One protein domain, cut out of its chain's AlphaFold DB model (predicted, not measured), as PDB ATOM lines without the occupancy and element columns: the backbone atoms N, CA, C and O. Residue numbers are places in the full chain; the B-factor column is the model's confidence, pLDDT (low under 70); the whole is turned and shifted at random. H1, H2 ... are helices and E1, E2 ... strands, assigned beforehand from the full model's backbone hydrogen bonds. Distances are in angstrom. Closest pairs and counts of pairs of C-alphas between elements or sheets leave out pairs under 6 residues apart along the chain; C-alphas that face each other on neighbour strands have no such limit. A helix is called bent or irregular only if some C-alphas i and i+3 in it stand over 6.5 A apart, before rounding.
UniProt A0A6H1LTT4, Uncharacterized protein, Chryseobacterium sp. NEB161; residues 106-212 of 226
ATOM      1  N   TYR A 106     -12.404 -45.498 -50.819       93.75
ATOM      2  CA  TYR A 106     -11.881 -46.491 -49.888       93.75
ATOM      3  C   TYR A 106     -11.639 -47.809 -50.623       93.75
ATOM      4  O   TYR A 106     -12.440 -48.214 -51.469       93.75
ATOM      5  N   TYR A 107     -10.554 -48.501 -50.286       93.50
ATOM      6  CA  TYR A 107     -10.309 -49.863 -50.757       93.50
ATOM      7  C   TYR A 107     -10.833 -50.871 -49.739       93.50
ATOM      8  O   TYR A 107     -10.397 -50.883 -48.591       93.50
ATOM      9  N   PHE A 108     -11.739 -51.747 -50.172       94.56
ATOM     10  CA  PHE A 108     -12.283 -52.813 -49.335       94.56
ATOM     11  C   PHE A 108     -12.594 -54.061 -50.171       94.56
ATOM     12  O   PHE A 108     -13.248 -53.969 -51.215       94.56
ATOM     13  N   LYS A 109     -12.094 -55.222 -49.717       92.06
ATOM     14  CA  LYS A 109     -12.168 -56.523 -50.416       92.06
ATOM     15  C   LYS A 109     -11.830 -56.419 -51.915       92.06
ATOM     16  O   LYS A 109     -12.610 -56.843 -52.760       92.06
ATOM     17  N   ASP A 110     -10.695 -55.794 -52.232       90.88
ATOM     18  CA  ASP A 110     -10.172 -55.583 -53.598       90.88
ATOM     19  C   ASP A 110     -11.036 -54.713 -54.530       90.88
ATOM     20  O   ASP A 110     -10.774 -54.617 -55.733       90.88
ATOM     21  N   PHE A 111     -12.040 -54.023 -53.991       93.00
ATOM     22  CA  PHE A 111     -12.859 -53.078 -54.739       93.00
ATOM     23  C   PHE A 111     -12.713 -51.660 -54.196       93.00
ATOM     24  O   PHE A 111     -12.353 -51.452 -53.038       93.00
ATOM     25  N   LEU A 112     -12.995 -50.688 -55.062       94.62
ATOM     26  CA  LEU A 112     -13.156 -49.294 -54.675       94.62
ATOM     27  C   LEU A 112     -14.585 -49.063 -54.209       94.62
ATOM     28  O   LEU A 112     -15.532 -49.556 -54.824       94.62
ATOM     29  N   TRP A 113     -14.711 -48.284 -53.150       95.19
ATOM     30  CA  TRP A 113     -15.969 -47.913 -52.533       95.19
ATOM     31  C   TRP A 113     -15.981 -46.421 -52.240       95.19
ATOM     32  O   TRP A 113     -14.931 -45.803 -52.068       95.19
ATOM     33  N   THR A 114     -17.165 -45.841 -52.159       92.88
ATOM     34  CA  THR A 114     -17.370 -44.440 -51.808       92.88
ATOM     35  C   THR A 114     -18.555 -44.305 -50.862       92.88
ATOM     36  O   THR A 114     -19.419 -45.184 -50.800       92.88
ATOM     37  N   ILE A 115     -18.592 -43.210 -50.108       89.88
ATOM     38  CA  ILE A 115     -19.722 -42.889 -49.241       89.88
ATOM     39  C   ILE A 115     -20.711 -42.066 -50.067       89.88
ATOM     40  O   ILE A 115     -20.435 -40.929 -50.449       89.88
ATOM     41  N   GLN A 116     -21.867 -42.650 -50.367       84.12
ATOM     42  CA  GLN A 116     -22.877 -42.017 -51.206       84.12
ATOM     43  C   GLN A 116     -23.615 -40.916 -50.434       84.12
ATOM     44  O   GLN A 116     -24.159 -41.142 -49.353       84.12
ATOM     45  N   SER A 117     -23.675 -39.712 -51.005       72.69
ATOM     46  CA  SER A 117     -24.399 -38.590 -50.399       72.69
ATOM     47  C   SER A 117     -25.916 -38.804 -50.448       72.69
ATOM     48  O   SER A 117     -26.430 -39.130 -51.518       72.69
ATOM     49  N   PRO A 118     -26.665 -38.501 -49.368       64.88
ATOM     50  CA  PRO A 118     -28.131 -38.507 -49.370       64.88
ATOM     51  C   PRO A 118     -28.711 -37.264 -50.070       64.88
ATOM     52  O   PRO A 118     -29.534 -36.543 -49.510       64.88
ATOM     53  N   LYS A 119     -28.223 -36.936 -51.271       57.97
ATOM     54  CA  LYS A 119     -28.712 -35.798 -52.058       57.97
ATOM     55  C   LYS A 119     -29.815 -36.269 -52.996       57.97
ATOM     56  O   LYS A 119     -29.616 -37.192 -53.775       57.97
ATOM     57  N   MET A 120     -30.953 -35.584 -52.945       46.94
ATOM     58  CA  MET A 120     -31.977 -35.695 -53.977       46.94
ATOM     59  C   MET A 120     -31.679 -34.668 -55.063       46.94
ATOM     60  O   MET A 120     -31.934 -33.477 -54.888       46.94
ATOM     61  N   ASP A 121     -31.135 -35.121 -56.181       45.50
ATOM     62  CA  ASP A 121     -31.147 -34.353 -57.418       45.50
ATOM     63  C   ASP A 121     -31.631 -35.249 -58.565       45.50
ATOM     64  O   ASP A 121     -31.682 -36.470 -58.441       45.50
ATOM     65  N   ASN A 122     -32.012 -34.640 -59.688       41.72
ATOM     66  CA  ASN A 122     -32.516 -35.362 -60.862       41.72
ATOM     67  C   ASN A 122     -31.438 -36.222 -61.566       41.72
ATOM     68  O   ASN A 122     -31.720 -36.798 -62.615       41.72
ATOM     69  N   GLN A 123     -30.204 -36.244 -61.051       45.22
ATOM     70  CA  GLN A 123     -29.052 -36.991 -61.561       45.22
ATOM     71  C   GLN A 123     -28.580 -38.088 -60.588       45.22
ATOM     72  O   GLN A 123     -27.766 -38.922 -60.976       45.22
ATOM     73  N   ASN A 124     -29.085 -38.104 -59.354       50.06
ATOM     74  CA  ASN A 124     -28.769 -39.069 -58.318       50.06
ATOM     75  C   ASN A 124     -29.777 -40.218 -58.376       50.06
ATOM     76  O   ASN A 124     -30.987 -40.013 -58.326       50.06
ATOM     77  N   GLU A 125     -29.258 -41.442 -58.430       49.44
ATOM     78  CA  GLU A 125     -30.009 -42.706 -58.479       49.44
ATOM     79  C   GLU A 125     -30.682 -43.053 -57.135       49.44
ATOM     80  O   GLU A 125     -30.936 -44.218 -56.844       49.44
ATOM     81  N   MET A 126     -30.957 -42.054 -56.288       51.06
ATOM     82  CA  MET A 126     -31.616 -42.281 -55.011       51.06
ATOM     83  C   MET A 126     -33.127 -42.436 -55.249       51.06
ATOM     84  O   MET A 126     -33.834 -41.482 -55.584       51.06
ATOM     85  N   SER A 127     -33.616 -43.666 -55.146       54.84
ATOM     86  CA  SER A 127     -34.995 -44.068 -55.410       54.84
ATOM     87  C   SER A 127     -35.951 -43.619 -54.293       54.84
ATOM     88  O   SER A 127     -35.578 -43.437 -53.138       54.84
ATOM     89  N   PHE A 128     -37.242 -43.479 -54.608       44.41
ATOM     90  CA  PHE A 128     -38.316 -43.111 -53.666       44.41
ATOM     91  C   PHE A 128     -38.392 -44.009 -52.405       44.41
ATOM     92  O   PHE A 128     -38.907 -43.595 -51.366       44.41
ATOM     93  N   ILE A 129     -37.838 -45.220 -52.474       53.84
ATOM     94  CA  ILE A 129     -37.698 -46.166 -51.360       53.84
ATOM     95  C   ILE A 129     -36.733 -45.632 -50.289       53.84
ATOM     96  O   ILE A 129     -37.001 -45.756 -49.093       53.84
ATOM     97  N   GLU A 130     -35.672 -44.931 -50.687       54.44
ATOM     98  CA  GLU A 130     -34.715 -44.307 -49.764       54.44
ATOM     99  C   GLU A 130     -35.340 -43.127 -48.991       54.44
ATOM    100  O   GLU A 130     -34.914 -42.818 -47.878       54.44
ATOM    101  N   LEU A 131     -36.428 -42.532 -49.500       50.72
ATOM    102  CA  LEU A 131     -37.232 -41.525 -48.790       50.72
ATOM    103  C   LEU A 131     -38.087 -42.154 -47.674       50.72
ATOM    104  O   LEU A 131     -38.212 -41.571 -46.594       50.72
ATOM    105  N   ILE A 132     -38.635 -43.356 -47.895       51.44
ATOM    106  CA  ILE A 132     -39.359 -44.125 -46.863       51.44
ATOM    107  C   ILE A 132     -38.379 -44.608 -45.789       51.44
ATOM    108  O   ILE A 132     -38.647 -44.439 -44.593       51.44
ATOM    109  N   LEU A 133     -37.205 -45.089 -46.208       60.78
ATOM    110  CA  LEU A 133     -36.099 -45.396 -45.304       60.78
ATOM    111  C   LEU A 133     -35.599 -44.151 -44.566       60.78
ATOM    112  O   LEU A 133     -35.091 -44.291 -43.466       60.78
ATOM    113  N   GLY A 134     -35.792 -42.932 -45.077       59.25
ATOM    114  CA  GLY A 134     -35.328 -41.695 -44.439       59.25
ATOM    115  C   GLY A 134     -35.789 -41.509 -42.984       59.25
ATOM    116  O   GLY A 134     -35.026 -41.018 -42.150       59.25
ATOM    117  N   LYS A 135     -37.008 -41.953 -42.631       63.69
ATOM    118  CA  LYS A 135     -37.476 -41.967 -41.227       63.69
ATOM    119  C   LYS A 135     -36.726 -42.985 -40.374       63.69
ATOM    120  O   LYS A 135     -36.439 -42.706 -39.210       63.69
ATOM    121  N   GLU A 136     -36.441 -44.152 -40.938       66.44
ATOM    122  CA  GLU A 136     -35.678 -45.204 -40.274       66.44
ATOM    123  C   GLU A 136     -34.216 -44.799 -40.148       66.44
ATOM    124  O   GLU A 136     -33.720 -44.786 -39.042       66.44
ATOM    125  N   ILE A 137     -33.589 -44.279 -41.198       67.62
ATOM    126  CA  ILE A 137     -32.237 -43.711 -41.200       67.62
ATOM    127  C   ILE A 137     -32.105 -42.575 -40.175       67.62
ATOM    128  O   ILE A 137     -31.127 -42.510 -39.439       67.62
ATOM    129  N   THR A 138     -33.107 -41.696 -40.056       65.44
ATOM    130  CA  THR A 138     -33.117 -40.645 -39.019       65.44
ATOM    131  C   THR A 138     -33.183 -41.242 -37.611       65.44
ATOM    132  O   THR A 138     -32.496 -40.778 -36.699       65.44
ATOM    133  N   ARG A 139     -34.016 -42.272 -37.410       68.88
ATOM    134  CA  ARG A 139     -34.090 -43.009 -36.139       68.88
ATOM    135  C   ARG A 139     -32.776 -43.731 -35.852       68.88
ATOM    136  O   ARG A 139     -32.327 -43.715 -34.714       68.88
ATOM    137  N   ASP A 140     -32.169 -44.302 -36.874       68.88
ATOM    138  CA  ASP A 140     -30.942 -45.078 -36.846       68.88
ATOM    139  C   ASP A 140     -29.750 -44.192 -36.483       68.88
ATOM    140  O   ASP A 140     -28.985 -44.517 -35.584       68.88
ATOM    141  N   LEU A 141     -29.667 -42.997 -37.065       67.38
ATOM    142  CA  LEU A 141     -28.664 -41.992 -36.715       67.38
ATOM    143  C   LEU A 141     -28.882 -41.417 -35.311       67.38
ATOM    144  O   LEU A 141     -27.918 -41.206 -34.578       67.38
ATOM    145  N   LYS A 142     -30.137 -41.217 -34.884       67.50
ATOM    146  CA  LYS A 142     -30.441 -40.844 -33.492       67.50
ATOM    147  C   LYS A 142     -30.031 -41.952 -32.516       67.50
ATOM    148  O   LYS A 142     -29.494 -41.661 -31.454       67.50
ATOM    149  N   ASN A 143     -30.285 -43.208 -32.869       68.25
ATOM    150  CA  ASN A 143     -29.894 -44.377 -32.090       68.25
ATOM    151  C   ASN A 143     -28.367 -44.504 -32.004       68.25
ATOM    152  O   ASN A 143     -27.857 -44.719 -30.908       68.25
ATOM    153  N   PHE A 144     -27.648 -44.280 -33.107       67.06
ATOM    154  CA  PHE A 144     -26.188 -44.182 -33.112       67.06
ATOM    155  C   PHE A 144     -25.694 -43.071 -32.176       67.06
ATOM    156  O   PHE A 144     -24.841 -43.318 -31.328       67.06
ATOM    157  N   GLY A 145     -26.293 -41.876 -32.243       62.00
ATOM    158  CA  GLY A 145     -25.996 -40.780 -31.312       62.00
ATOM    159  C   GLY A 145     -26.267 -41.121 -29.839       62.00
ATOM    160  O   GLY A 145     -25.679 -40.512 -28.952       62.00
ATOM    161  N   ASN A 146     -27.101 -42.128 -29.571       63.56
ATOM    162  CA  ASN A 146     -27.357 -42.671 -28.236       63.56
ATOM    163  C   ASN A 146     -26.468 -43.885 -27.892       63.56
ATOM    164  O   ASN A 146     -26.740 -44.566 -26.908       63.56
ATOM    165  N   GLY A 147     -25.442 -44.190 -28.694       64.06
ATOM    166  CA  GLY A 147     -24.489 -45.274 -28.437       64.06
ATOM    167  C   GLY A 147     -24.892 -46.653 -28.969       64.06
ATOM    168  O   GLY A 147     -24.228 -47.634 -28.645       64.06
ATOM    169  N   LYS A 148     -25.944 -46.760 -29.794       72.06
ATOM    170  CA  LYS A 148     -26.334 -48.033 -30.426       72.06
ATOM    171  C   LYS A 148     -25.477 -48.310 -31.657       72.06
ATOM    172  O   LYS A 148     -25.663 -47.679 -32.695       72.06
ATOM    173  N   LEU A 149     -24.509 -49.215 -31.522       75.25
ATOM    174  CA  LEU A 149     -23.498 -49.501 -32.548       75.25
ATOM    175  C   LEU A 149     -23.955 -50.543 -33.582       75.25
ATOM    176  O   LEU A 149     -23.433 -50.558 -34.692       75.25
ATOM    177  N   ASP A 150     -24.970 -51.351 -33.265       75.12
ATOM    178  CA  ASP A 150     -25.619 -52.317 -34.170       75.12
ATOM    179  C   ASP A 150     -26.129 -51.664 -35.458       75.12
ATOM    180  O   ASP A 150     -26.074 -52.236 -36.548       75.12
ATOM    181  N   ILE A 151     -26.527 -50.402 -35.358       81.12
ATOM    182  CA  ILE A 151     -27.058 -49.655 -36.485       81.12
ATOM    183  C   ILE A 151     -26.015 -49.271 -37.537       81.12
ATOM    184  O   ILE A 151     -26.354 -49.039 -38.700       81.12
ATOM    185  N   LEU A 152     -24.734 -49.243 -37.160       85.75
ATOM    186  CA  LEU A 152     -23.642 -48.891 -38.064       85.75
ATOM    187  C   LEU A 152     -23.522 -49.876 -39.226       85.75
ATOM    188  O   LEU A 152     -23.152 -49.476 -40.331       85.75
ATOM    189  N   GLN A 153     -23.887 -51.139 -39.004       89.44
ATOM    190  CA  GLN A 153     -23.860 -52.173 -40.034       89.44
ATOM    191  C   GLN A 153     -24.871 -51.863 -41.136       89.44
ATOM    192  O   GLN A 153     -24.537 -51.869 -42.322       89.44
ATOM    193  N   ARG A 154     -26.093 -51.505 -40.732       86.50
ATOM    194  CA  ARG A 154     -27.165 -51.120 -41.647       86.50
ATOM    195  C   ARG A 154     -26.840 -49.827 -42.389       86.50
ATOM    196  O   ARG A 154     -27.000 -49.763 -43.605       86.50
ATOM    197  N   LEU A 155     -26.357 -48.806 -41.680       86.88
ATOM    198  CA  LEU A 155     -25.974 -47.536 -42.302       86.88
ATOM    199  C   LEU A 155     -24.841 -47.734 -43.316       86.88
ATOM    200  O   LEU A 155     -24.910 -47.201 -44.422       86.88
ATOM    201  N   SER A 156     -23.848 -48.564 -42.989       91.56
ATOM    202  CA  SER A 156     -22.772 -48.914 -43.920       91.56
ATOM    203  C   SER A 156     -23.309 -49.647 -45.149       91.56
ATOM    204  O   SER A 156     -22.939 -49.297 -46.264       91.56
ATOM    205  N   ALA A 157     -24.259 -50.576 -44.992       90.81
ATOM    206  CA  ALA A 157     -24.857 -51.279 -46.130       90.81
ATOM    207  C   ALA A 157     -25.550 -50.326 -47.110       90.81
ATOM    208  O   ALA A 157     -25.434 -50.506 -48.323       90.81
ATOM    209  N   ILE A 158     -26.226 -49.301 -46.585       86.19
ATOM    210  CA  ILE A 158     -26.976 -48.320 -47.374       86.19
ATOM    211  C   ILE A 158     -26.063 -47.256 -47.984       86.19
ATOM    212  O   ILE A 158     -26.335 -46.812 -49.093       86.19
ATOM    213  N   TYR A 159     -25.006 -46.813 -47.307       87.38
ATOM    214  CA  TYR A 159     -24.269 -45.613 -47.727       87.38
ATOM    215  C   TYR A 159     -22.854 -45.873 -48.220       87.38
ATOM    216  O   TYR A 159     -22.342 -45.082 -49.010       87.38
ATOM    217  N   PHE A 160     -22.228 -46.975 -47.824       93.06
ATOM    218  CA  PHE A 160     -20.923 -47.362 -48.335       93.06
ATOM    219  C   PHE A 160     -21.118 -48.209 -49.586       93.06
ATOM    220  O   PHE A 160     -21.608 -49.331 -49.497       93.06
ATOM    221  N   ARG A 161     -20.799 -47.666 -50.763       91.88
ATOM    222  CA  ARG A 161     -21.157 -48.247 -52.063       91.88
ATOM    223  C   ARG A 161     -19.952 -48.544 -52.922       91.88
ATOM    224  O   ARG A 161     -19.078 -47.699 -53.089       91.88
ATOM    225  N   LYS A 162     -19.954 -49.717 -53.537       93.56
ATOM    226  CA  LYS A 162     -18.963 -50.130 -54.517       93.56
ATOM    227  C   LYS A 162     -19.015 -49.226 -55.744       93.56
ATOM    228  O   LYS A 162     -20.082 -48.907 -56.269       93.56
ATOM    229  N   THR A 163     -17.843 -48.862 -56.241       91.62
ATOM    230  CA  THR A 163     -17.669 -48.052 -57.442       91.62
ATOM    231  C   THR A 163     -16.993 -48.879 -58.529       91.62
ATOM    232  O   THR A 163     -15.943 -49.489 -58.321       91.62
ATOM    233  N   PHE A 164     -17.564 -48.871 -59.732       85.00
ATOM    234  CA  PHE A 164     -16.979 -49.504 -60.907       85.00
ATOM    235  C   PHE A 164     -16.999 -48.546 -62.097       85.00
ATOM    236  O   PHE A 164     -18.051 -48.087 -62.531       85.00
ATOM    237  N   ARG A 165     -15.811 -48.238 -62.642       82.94
ATOM    238  CA  ARG A 165     -15.633 -47.315 -63.784       82.94
ATOM    239  C   ARG A 165     -16.324 -45.953 -63.588       82.94
ATOM    240  O   ARG A 165     -16.891 -45.407 -64.529       82.94
ATOM    241  N   GLY A 166     -16.280 -45.421 -62.366       77.56
ATOM    242  CA  GLY A 166     -16.876 -44.125 -62.022       77.56
ATOM    243  C   GLY A 166     -18.393 -44.143 -61.819       77.56
ATOM    244  O   GLY A 166     -18.975 -43.079 -61.648       77.56
ATOM    245  N   LYS A 167     -19.031 -45.321 -61.828       83.19
ATOM    246  CA  LYS A 167     -20.433 -45.493 -61.438       83.19
ATOM    247  C   LYS A 167     -20.531 -46.177 -60.083       83.19
ATOM    248  O   LYS A 167     -19.815 -47.151 -59.840       83.19
ATOM    249  N   THR A 168     -21.403 -45.663 -59.234       86.38
ATOM    250  CA  THR A 168     -21.733 -46.246 -57.933       86.38
ATOM    251  C   THR A 168     -22.824 -47.300 -58.115       86.38
ATOM    252  O   THR A 168     -23.643 -47.183 -59.018       86.38
ATOM    253  N   GLU A 169     -22.810 -48.364 -57.317       88.44
ATOM    254  CA  GLU A 169     -23.884 -49.363 -57.342       88.44
ATOM    255  C   GLU A 169     -25.214 -48.810 -56.795       88.44
ATOM    256  O   GLU A 169     -25.262 -48.165 -55.740       88.44
ATOM    257  N   GLU A 170     -26.300 -49.125 -57.501       84.50
ATOM    258  CA  GLU A 170     -27.668 -48.781 -57.110       84.50
ATOM    259  C   GLU A 170     -28.095 -49.529 -55.842       84.50
ATOM    260  O   GLU A 170     -27.650 -50.646 -55.570       84.50
ATOM    261  N   PHE A 171     -28.976 -48.916 -55.050       83.31
ATOM    262  CA  PHE A 171     -29.542 -49.558 -53.861       83.31
ATOM    263  C   PHE A 171     -30.428 -50.734 -54.227       83.31
ATOM    264  O   PHE A 171     -31.254 -50.631 -55.130       83.31
ATOM    265  N   GLN A 172     -30.287 -51.822 -53.478       84.56
ATOM    266  CA  GLN A 172     -31.211 -52.942 -53.520       84.56
ATOM    267  C   GLN A 172     -31.830 -53.110 -52.130       84.56
ATOM    268  O   GLN A 172     -31.124 -53.107 -51.121       84.56
ATOM    269  N   GLU A 173     -33.158 -53.230 -52.070       80.31
ATOM    270  CA  GLU A 173     -33.904 -53.340 -50.807       80.31
ATOM    271  C   GLU A 173     -33.504 -54.564 -49.979       80.31
ATOM    272  O   GLU A 173     -33.577 -54.542 -48.754       80.31
ATOM    273  N   ASP A 174     -33.055 -55.631 -50.633       86.88
ATOM    274  CA  ASP A 174     -32.642 -56.863 -49.972       86.88
ATOM    275  C   ASP A 174     -31.373 -56.700 -49.123       86.88
ATOM    276  O   ASP A 174     -31.136 -57.506 -48.227       86.88
ATOM    277  N   TRP A 175     -30.595 -55.634 -49.326       87.75
ATOM    278  CA  TRP A 175     -29.368 -55.355 -48.578       87.75
ATOM    279  C   TRP A 175     -29.565 -55.055 -47.101       87.75
ATOM    280  O   TRP A 175     -28.587 -55.048 -46.362       87.75
ATOM    281  N   ILE A 176     -30.786 -54.734 -46.680       81.69
ATOM    282  CA  ILE A 176     -31.105 -54.471 -45.272       81.69
ATOM    283  C   ILE A 176     -31.797 -55.660 -44.599       81.69
ATOM    284  O   ILE A 176     -32.114 -55.576 -43.414       81.69
ATOM    285  N   ASN A 177     -32.018 -56.760 -45.324       85.88
ATOM    286  CA  ASN A 177     -32.533 -57.993 -44.735       85.88
ATOM    287  C   ASN A 177     -31.473 -58.604 -43.815       85.88
ATOM    288  O   ASN A 177     -30.295 -58.621 -44.178       85.88
ATOM    289  N   GLU A 178     -31.899 -59.136 -42.666       79.88
ATOM    290  CA  GLU A 178     -31.023 -59.631 -41.586       79.88
ATOM    291  C   GLU A 178     -29.966 -60.640 -42.075       79.88
ATOM    292  O   GLU A 178     -28.814 -60.578 -41.652       79.88
ATOM    293  N   ASP A 179     -30.319 -61.489 -43.043       85.31
ATOM    294  CA  ASP A 179     -29.435 -62.523 -43.601       85.31
ATOM    295  C   ASP A 179     -28.754 -62.122 -44.922       85.31
ATOM    296  O   ASP A 179     -28.205 -62.968 -45.631       85.31
ATOM    297  N   SER A 180     -28.804 -60.843 -45.302       91.94
ATOM    298  CA  SER A 180     -28.222 -60.405 -46.570       91.94
ATOM    299  C   SER A 180     -26.697 -60.522 -46.564       91.94
ATOM    300  O   SER A 180     -26.011 -60.121 -45.617       91.94
ATOM    301  N   GLU A 181     -26.138 -60.999 -47.682       93.06
ATOM    302  CA  GLU A 181     -24.683 -61.021 -47.893       93.06
ATOM    303  C   GLU A 181     -24.079 -59.618 -47.737       93.06
ATOM    304  O   GLU A 181     -22.943 -59.462 -47.285       93.06
ATOM    305  N   ARG A 182     -24.859 -58.581 -48.072       93.31
ATOM    306  CA  ARG A 182     -24.458 -57.188 -47.907       93.31
ATOM    307  C   ARG A 182     -24.250 -56.825 -46.440       93.31
ATOM    308  O   ARG A 182     -23.175 -56.321 -46.127       93.31
ATOM    309  N   LEU A 183     -25.209 -57.082 -45.545       90.81
ATOM    310  CA  LEU A 183     -25.024 -56.794 -44.117       90.81
ATOM    311  C   LEU A 183     -23.840 -57.569 -43.543       90.81
ATOM    312  O   LEU A 183     -23.005 -56.973 -42.860       90.81
ATOM    313  N   GLN A 184     -23.728 -58.863 -43.848       92.69
ATOM    314  CA  GLN A 184     -22.613 -59.692 -43.373       92.69
ATOM    315  C   GLN A 184     -21.264 -59.121 -43.825       92.69
ATOM    316  O   GLN A 184     -20.339 -58.995 -43.028       92.69
ATOM    317  N   MET A 185     -21.175 -58.663 -45.076       95.06
ATOM    318  CA  MET A 185     -19.984 -57.997 -45.591       95.06
ATOM    319  C   MET A 185     -19.659 -56.700 -44.834       95.06
ATOM    320  O   MET A 185     -18.484 -56.417 -44.606       95.06
ATOM    321  N   MET A 186     -20.665 -55.916 -44.437       95.00
ATOM    322  CA  MET A 186     -20.443 -54.674 -43.685       95.00
ATOM    323  C   MET A 186     -19.958 -54.921 -42.253       95.00
ATOM    324  O   MET A 186     -19.264 -54.071 -41.705       95.00
ATOM    325  N   ALA A 187     -20.253 -56.078 -41.653       94.06
ATOM    326  CA  ALA A 187     -19.689 -56.445 -40.352       94.06
ATOM    327  C   ALA A 187     -18.162 -56.638 -40.405       94.06
ATOM    328  O   ALA A 187     -17.467 -56.442 -39.411       94.06
ATOM    329  N   GLU A 188     -17.606 -56.967 -41.570       96.19
ATOM    330  CA  GLU A 188     -16.157 -57.085 -41.754       96.19
ATOM    331  C   GLU A 188     -15.465 -55.737 -42.010       96.19
ATOM    332  O   GLU A 188     -14.240 -55.703 -42.139       96.19
ATOM    333  N   LEU A 189     -16.214 -54.630 -42.101       96.38
ATOM    334  CA  LEU A 189     -15.614 -53.328 -42.363       96.38
ATOM    335  C   LEU A 189     -14.698 -52.894 -41.213       96.38
ATOM    336  O   LEU A 189     -15.104 -52.957 -40.049       96.38
ATOM    337  N   PRO A 190     -13.500 -52.390 -41.537       95.62
ATOM    338  CA  PRO A 190     -12.665 -51.658 -40.600       95.62
ATOM    339  C   PRO A 190     -13.383 -50.451 -39.978       95.62
ATOM    340  O   PRO A 190     -14.120 -49.726 -40.653       95.62
ATOM    341  N   MET A 191     -13.163 -50.210 -38.685       93.06
ATOM    342  CA  MET A 191     -13.873 -49.173 -37.932       93.06
ATOM    343  C   MET A 191     -13.516 -47.748 -38.353       93.06
ATOM    344  O   MET A 191     -14.310 -46.840 -38.125       93.06
ATOM    345  N   ASP A 192     -12.364 -47.518 -38.979       91.81
ATOM    346  CA  ASP A 192     -12.054 -46.218 -39.580       91.81
ATOM    347  C   ASP A 192     -13.043 -45.866 -40.702       91.81
ATOM    348  O   ASP A 192     -13.603 -44.772 -40.681       91.81
ATOM    349  N   ILE A 193     -13.342 -46.816 -41.593       93.88
ATOM    350  CA  ILE A 193     -14.341 -46.656 -42.658       93.88
ATOM    351  C   ILE A 193     -15.743 -46.486 -42.063       93.88
ATOM    352  O   ILE A 193     -16.495 -45.603 -42.470       93.88
ATOM    353  N   VAL A 194     -16.106 -47.316 -41.083       92.19
ATOM    354  CA  VAL A 194     -17.442 -47.274 -40.464       92.19
ATOM    355  C   VAL A 194     -17.699 -45.932 -39.776       92.19
ATOM    356  O   VAL A 194     -18.780 -45.357 -39.917       92.19
ATOM    357  N   LEU A 195     -16.706 -45.404 -39.054       89.12
ATOM    358  CA  LEU A 195     -16.812 -44.091 -38.420       89.12
ATOM    359  C   LEU A 195     -16.863 -42.960 -39.450       89.12
ATOM    360  O   LEU A 195     -17.587 -41.992 -39.229       89.12
ATOM    361  N   ASP A 196     -16.165 -43.082 -40.581       89.81
ATOM    362  CA  ASP A 196     -16.253 -42.106 -41.671       89.81
ATOM    363  C   ASP A 196     -17.667 -42.071 -42.276       89.81
ATOM    364  O   ASP A 196     -18.219 -40.988 -42.485       89.81
ATOM    365  N   VAL A 197     -18.309 -43.234 -42.465       88.62
ATOM    366  CA  VAL A 197     -19.725 -43.322 -42.874       88.62
ATOM    367  C   VAL A 197     -20.629 -42.638 -41.848       88.62
ATOM    368  O   VAL A 197     -21.444 -41.786 -42.209       88.62
ATOM    369  N   ALA A 198     -20.481 -42.974 -40.565       84.12
ATOM    370  CA  ALA A 198     -21.307 -42.408 -39.502       84.12
ATOM    371  C   ALA A 198     -21.160 -40.879 -39.412       84.12
ATOM    372  O   ALA A 198     -22.157 -40.153 -39.370       84.12
ATOM    373  N   PHE A 199     -19.922 -40.382 -39.454       81.81
ATOM    374  CA  PHE A 199     -19.606 -38.959 -39.382       81.81
ATOM    375  C   PHE A 199     -20.114 -38.189 -40.604       81.81
ATOM    376  O   PHE A 199     -20.677 -37.097 -40.466       81.81
ATOM    377  N   PHE A 200     -19.968 -38.761 -41.802       82.12
ATOM    378  CA  PHE A 200     -20.508 -38.181 -43.027       82.12
ATOM    379  C   PHE A 200     -22.029 -38.010 -42.951       82.12
ATOM    380  O   PHE A 200     -22.556 -36.952 -43.309       82.12
ATOM    381  N   LEU A 201     -22.742 -39.022 -42.451       78.00
ATOM    382  CA  LEU A 201     -24.197 -38.982 -42.316       78.00
ATOM    383  C   LEU A 201     -24.650 -37.992 -41.244       78.00
ATOM    384  O   LEU A 201     -25.576 -37.214 -41.487       78.00
ATOM    385  N   GLN A 202     -23.967 -37.963 -40.099       74.94
ATOM    386  CA  GLN A 202     -24.225 -36.991 -39.039       74.94
ATOM    387  C   GLN A 202     -24.042 -35.557 -39.554       74.94
ATOM    388  O   GLN A 202     -24.937 -34.725 -39.393       74.94
ATOM    389  N   SER A 203     -22.935 -35.288 -40.252       74.69
ATOM    390  CA  SER A 203     -22.640 -33.979 -40.847       74.69
ATOM    391  C   SER A 203     -23.667 -33.586 -41.911       74.69
ATOM    392  O   SER A 203     -24.198 -32.474 -41.886       74.69
ATOM    393  N   SER A 204     -24.012 -34.518 -42.805       70.31
ATOM    394  CA  SER A 204     -25.005 -34.303 -43.867       70.31
ATOM    395  C   SER A 204     -26.390 -33.985 -43.303       70.31
ATOM    396  O   SER A 204     -27.068 -33.085 -43.802       70.31
ATOM    397  N   MET A 205     -26.809 -34.667 -42.233       64.31
ATOM    398  CA  MET A 205     -28.073 -34.384 -41.553       64.31
ATOM    399  C   MET A 205     -28.060 -33.055 -40.805       64.31
ATOM    400  O   MET A 205     -29.042 -32.320 -40.885       64.31
ATOM    401  N   SER A 206     -26.982 -32.726 -40.088       63.31
ATOM    402  CA  SER A 206     -26.858 -31.425 -39.423       63.31
ATOM    403  C   SER A 206     -26.965 -30.286 -40.435       63.31
ATOM    404  O   SER A 206     -27.721 -29.340 -40.208       63.31
ATOM    405  N   SER A 207     -26.301 -30.412 -41.589       59.75
ATOM    406  CA  SER A 207     -26.468 -29.474 -42.701       59.75
ATOM    407  C   SER A 207     -27.917 -29.442 -43.193       59.75
ATOM    408  O   SER A 207     -28.515 -28.371 -43.197       59.75
ATOM    409  N   PHE A 208     -28.529 -30.591 -43.498       55.34
ATOM    410  CA  PHE A 208     -29.916 -30.662 -43.970       55.34
ATOM    411  C   PHE A 208     -30.917 -30.008 -43.002       55.34
ATOM    412  O   PHE A 208     -31.714 -29.169 -43.421       55.34
ATOM    413  N   LEU A 209     -30.849 -30.323 -41.703       54.12
ATOM    414  CA  LEU A 209     -31.715 -29.751 -40.665       54.12
ATOM    415  C   LEU A 209     -31.494 -28.244 -40.490       54.12
ATOM    416  O   LEU A 209     -32.465 -27.504 -40.337       54.12
ATOM    417  N   SER A 210     -30.243 -27.779 -40.565       54.31
ATOM    418  CA  SER A 210     -29.927 -26.344 -40.494       54.31
ATOM    419  C   SER A 210     -30.429 -25.564 -41.718       54.31
ATOM    420  O   SER A 210     -30.823 -24.409 -41.592       54.31
ATOM    421  N   THR A 211     -30.472 -26.206 -42.892       51.53
ATOM    422  CA  THR A 211     -30.957 -25.611 -44.150       51.53
ATOM    423  C   THR A 211     -32.458 -25.795 -44.394       51.53
ATOM    424  O   THR A 211     -33.022 -25.144 -45.273       51.53
ATOM    425  N   SER A 212     -33.124 -26.669 -43.634       41.84
ATOM    426  CA  SER A 212     -34.572 -26.861 -43.698       41.84
ATOM    427  C   SER A 212     -35.280 -25.598 -43.199       41.84
ATOM    428  O   SER A 212     -35.019 -25.125 -42.094       41.84
TER     429      SER A 212
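AT A GLANCE: This is residues 106 to 212 of the 226 residues of an uncharacterized protein of Chryseobacterium sp. NEB161 (UniProt A0A6H1LTT4). A short helix, H2, sits in the middle with four helices round it: the long H5 crosses it, H1 folds back along it, and H4 and the small H3 pack on it too. Where H2 ends, the chain goes straight into E3, the edge of a small three-stranded sheet, and H5 also passes over this sheet. The 107 printed residues hold five named helices and three named strands in the order E1 E2 H1 H2 E3 H3 H4 H5. The sheet runs E1 - E2 - E3, antiparallel throughout, and the class is mostly helix. The whole is compact, with a radius of gyration of the C-alphas of 13.3 A and spans of 39 by 35 by 24 A.

IN THESE COORDINATES: Find C-alpha 106 at (-11.881, -46.491, -49.888), where E1, residues 106 to 108, begins; E2, residues 111 to 115, follows. From C-alpha 128 at (-38.316, -43.111, -53.666), H1 runs to residue 145, 25.6 A, with a kink of 40 degrees near residue 136; it is neither bent nor irregular, but only just: C-alphas 132 and 135 are 6.3 A apart. Next come H2, residues 151 to 159, 12.3 A, and E3, residues 160 to 164, 13.3 A. Read on to H3, residues 173 to 176, H4, residues 181 to 187, and H5, residues 191 to 211, 29.8 A, ending at C-alpha 211 at (-30.957, -25.611, -44.150).

HOW THE PARTS SIT: Start at the hub, H2, which touches H1, H3, H4 and H5. H1 and H2 form a helical hairpin, opposite ways at a steep tilt of 35.2 degrees, only just past shallow; their closest C-alphas, of Asp 140 and Ile 151, are 6.0 A apart. H4 runs opposite ways to H2 at a steep tilt of 56 degrees, closest at the C-alphas of Gln 153 and Met 186, 5.6 A. H5 is about perpendicular to H2 at 75 degrees, touching it with residues 194 to 198 alone, closest at the C-alphas of Ser 156 and Val 197, 6.5 A. H5 is on the sheet at a height of 9.0 A, two layers, a helix on one face of a sheet; H2 only grazes the sheet. In the hairpin E1 and E2, look at N 106 and O 113, 2.8 A; between E2 and E3, at N 114 and O 161, 2.8 A. Every O i to N i+4 pair is within hydrogen-bond range in H2, H4 and H5, and 12 of 14 in H1; H3 is too short for one.

THE WHOLE: The C-alphas farthest apart, of Asp 110 and Ser 212, are 39.0 A apart. The printed part has no cut, and the link from E2 to H1, residues 116 to 127, is long. Look for low confidence, pLDDT under 70, at residues 118 to 147 and 205 to 212; the mean of the printed part is 76.8.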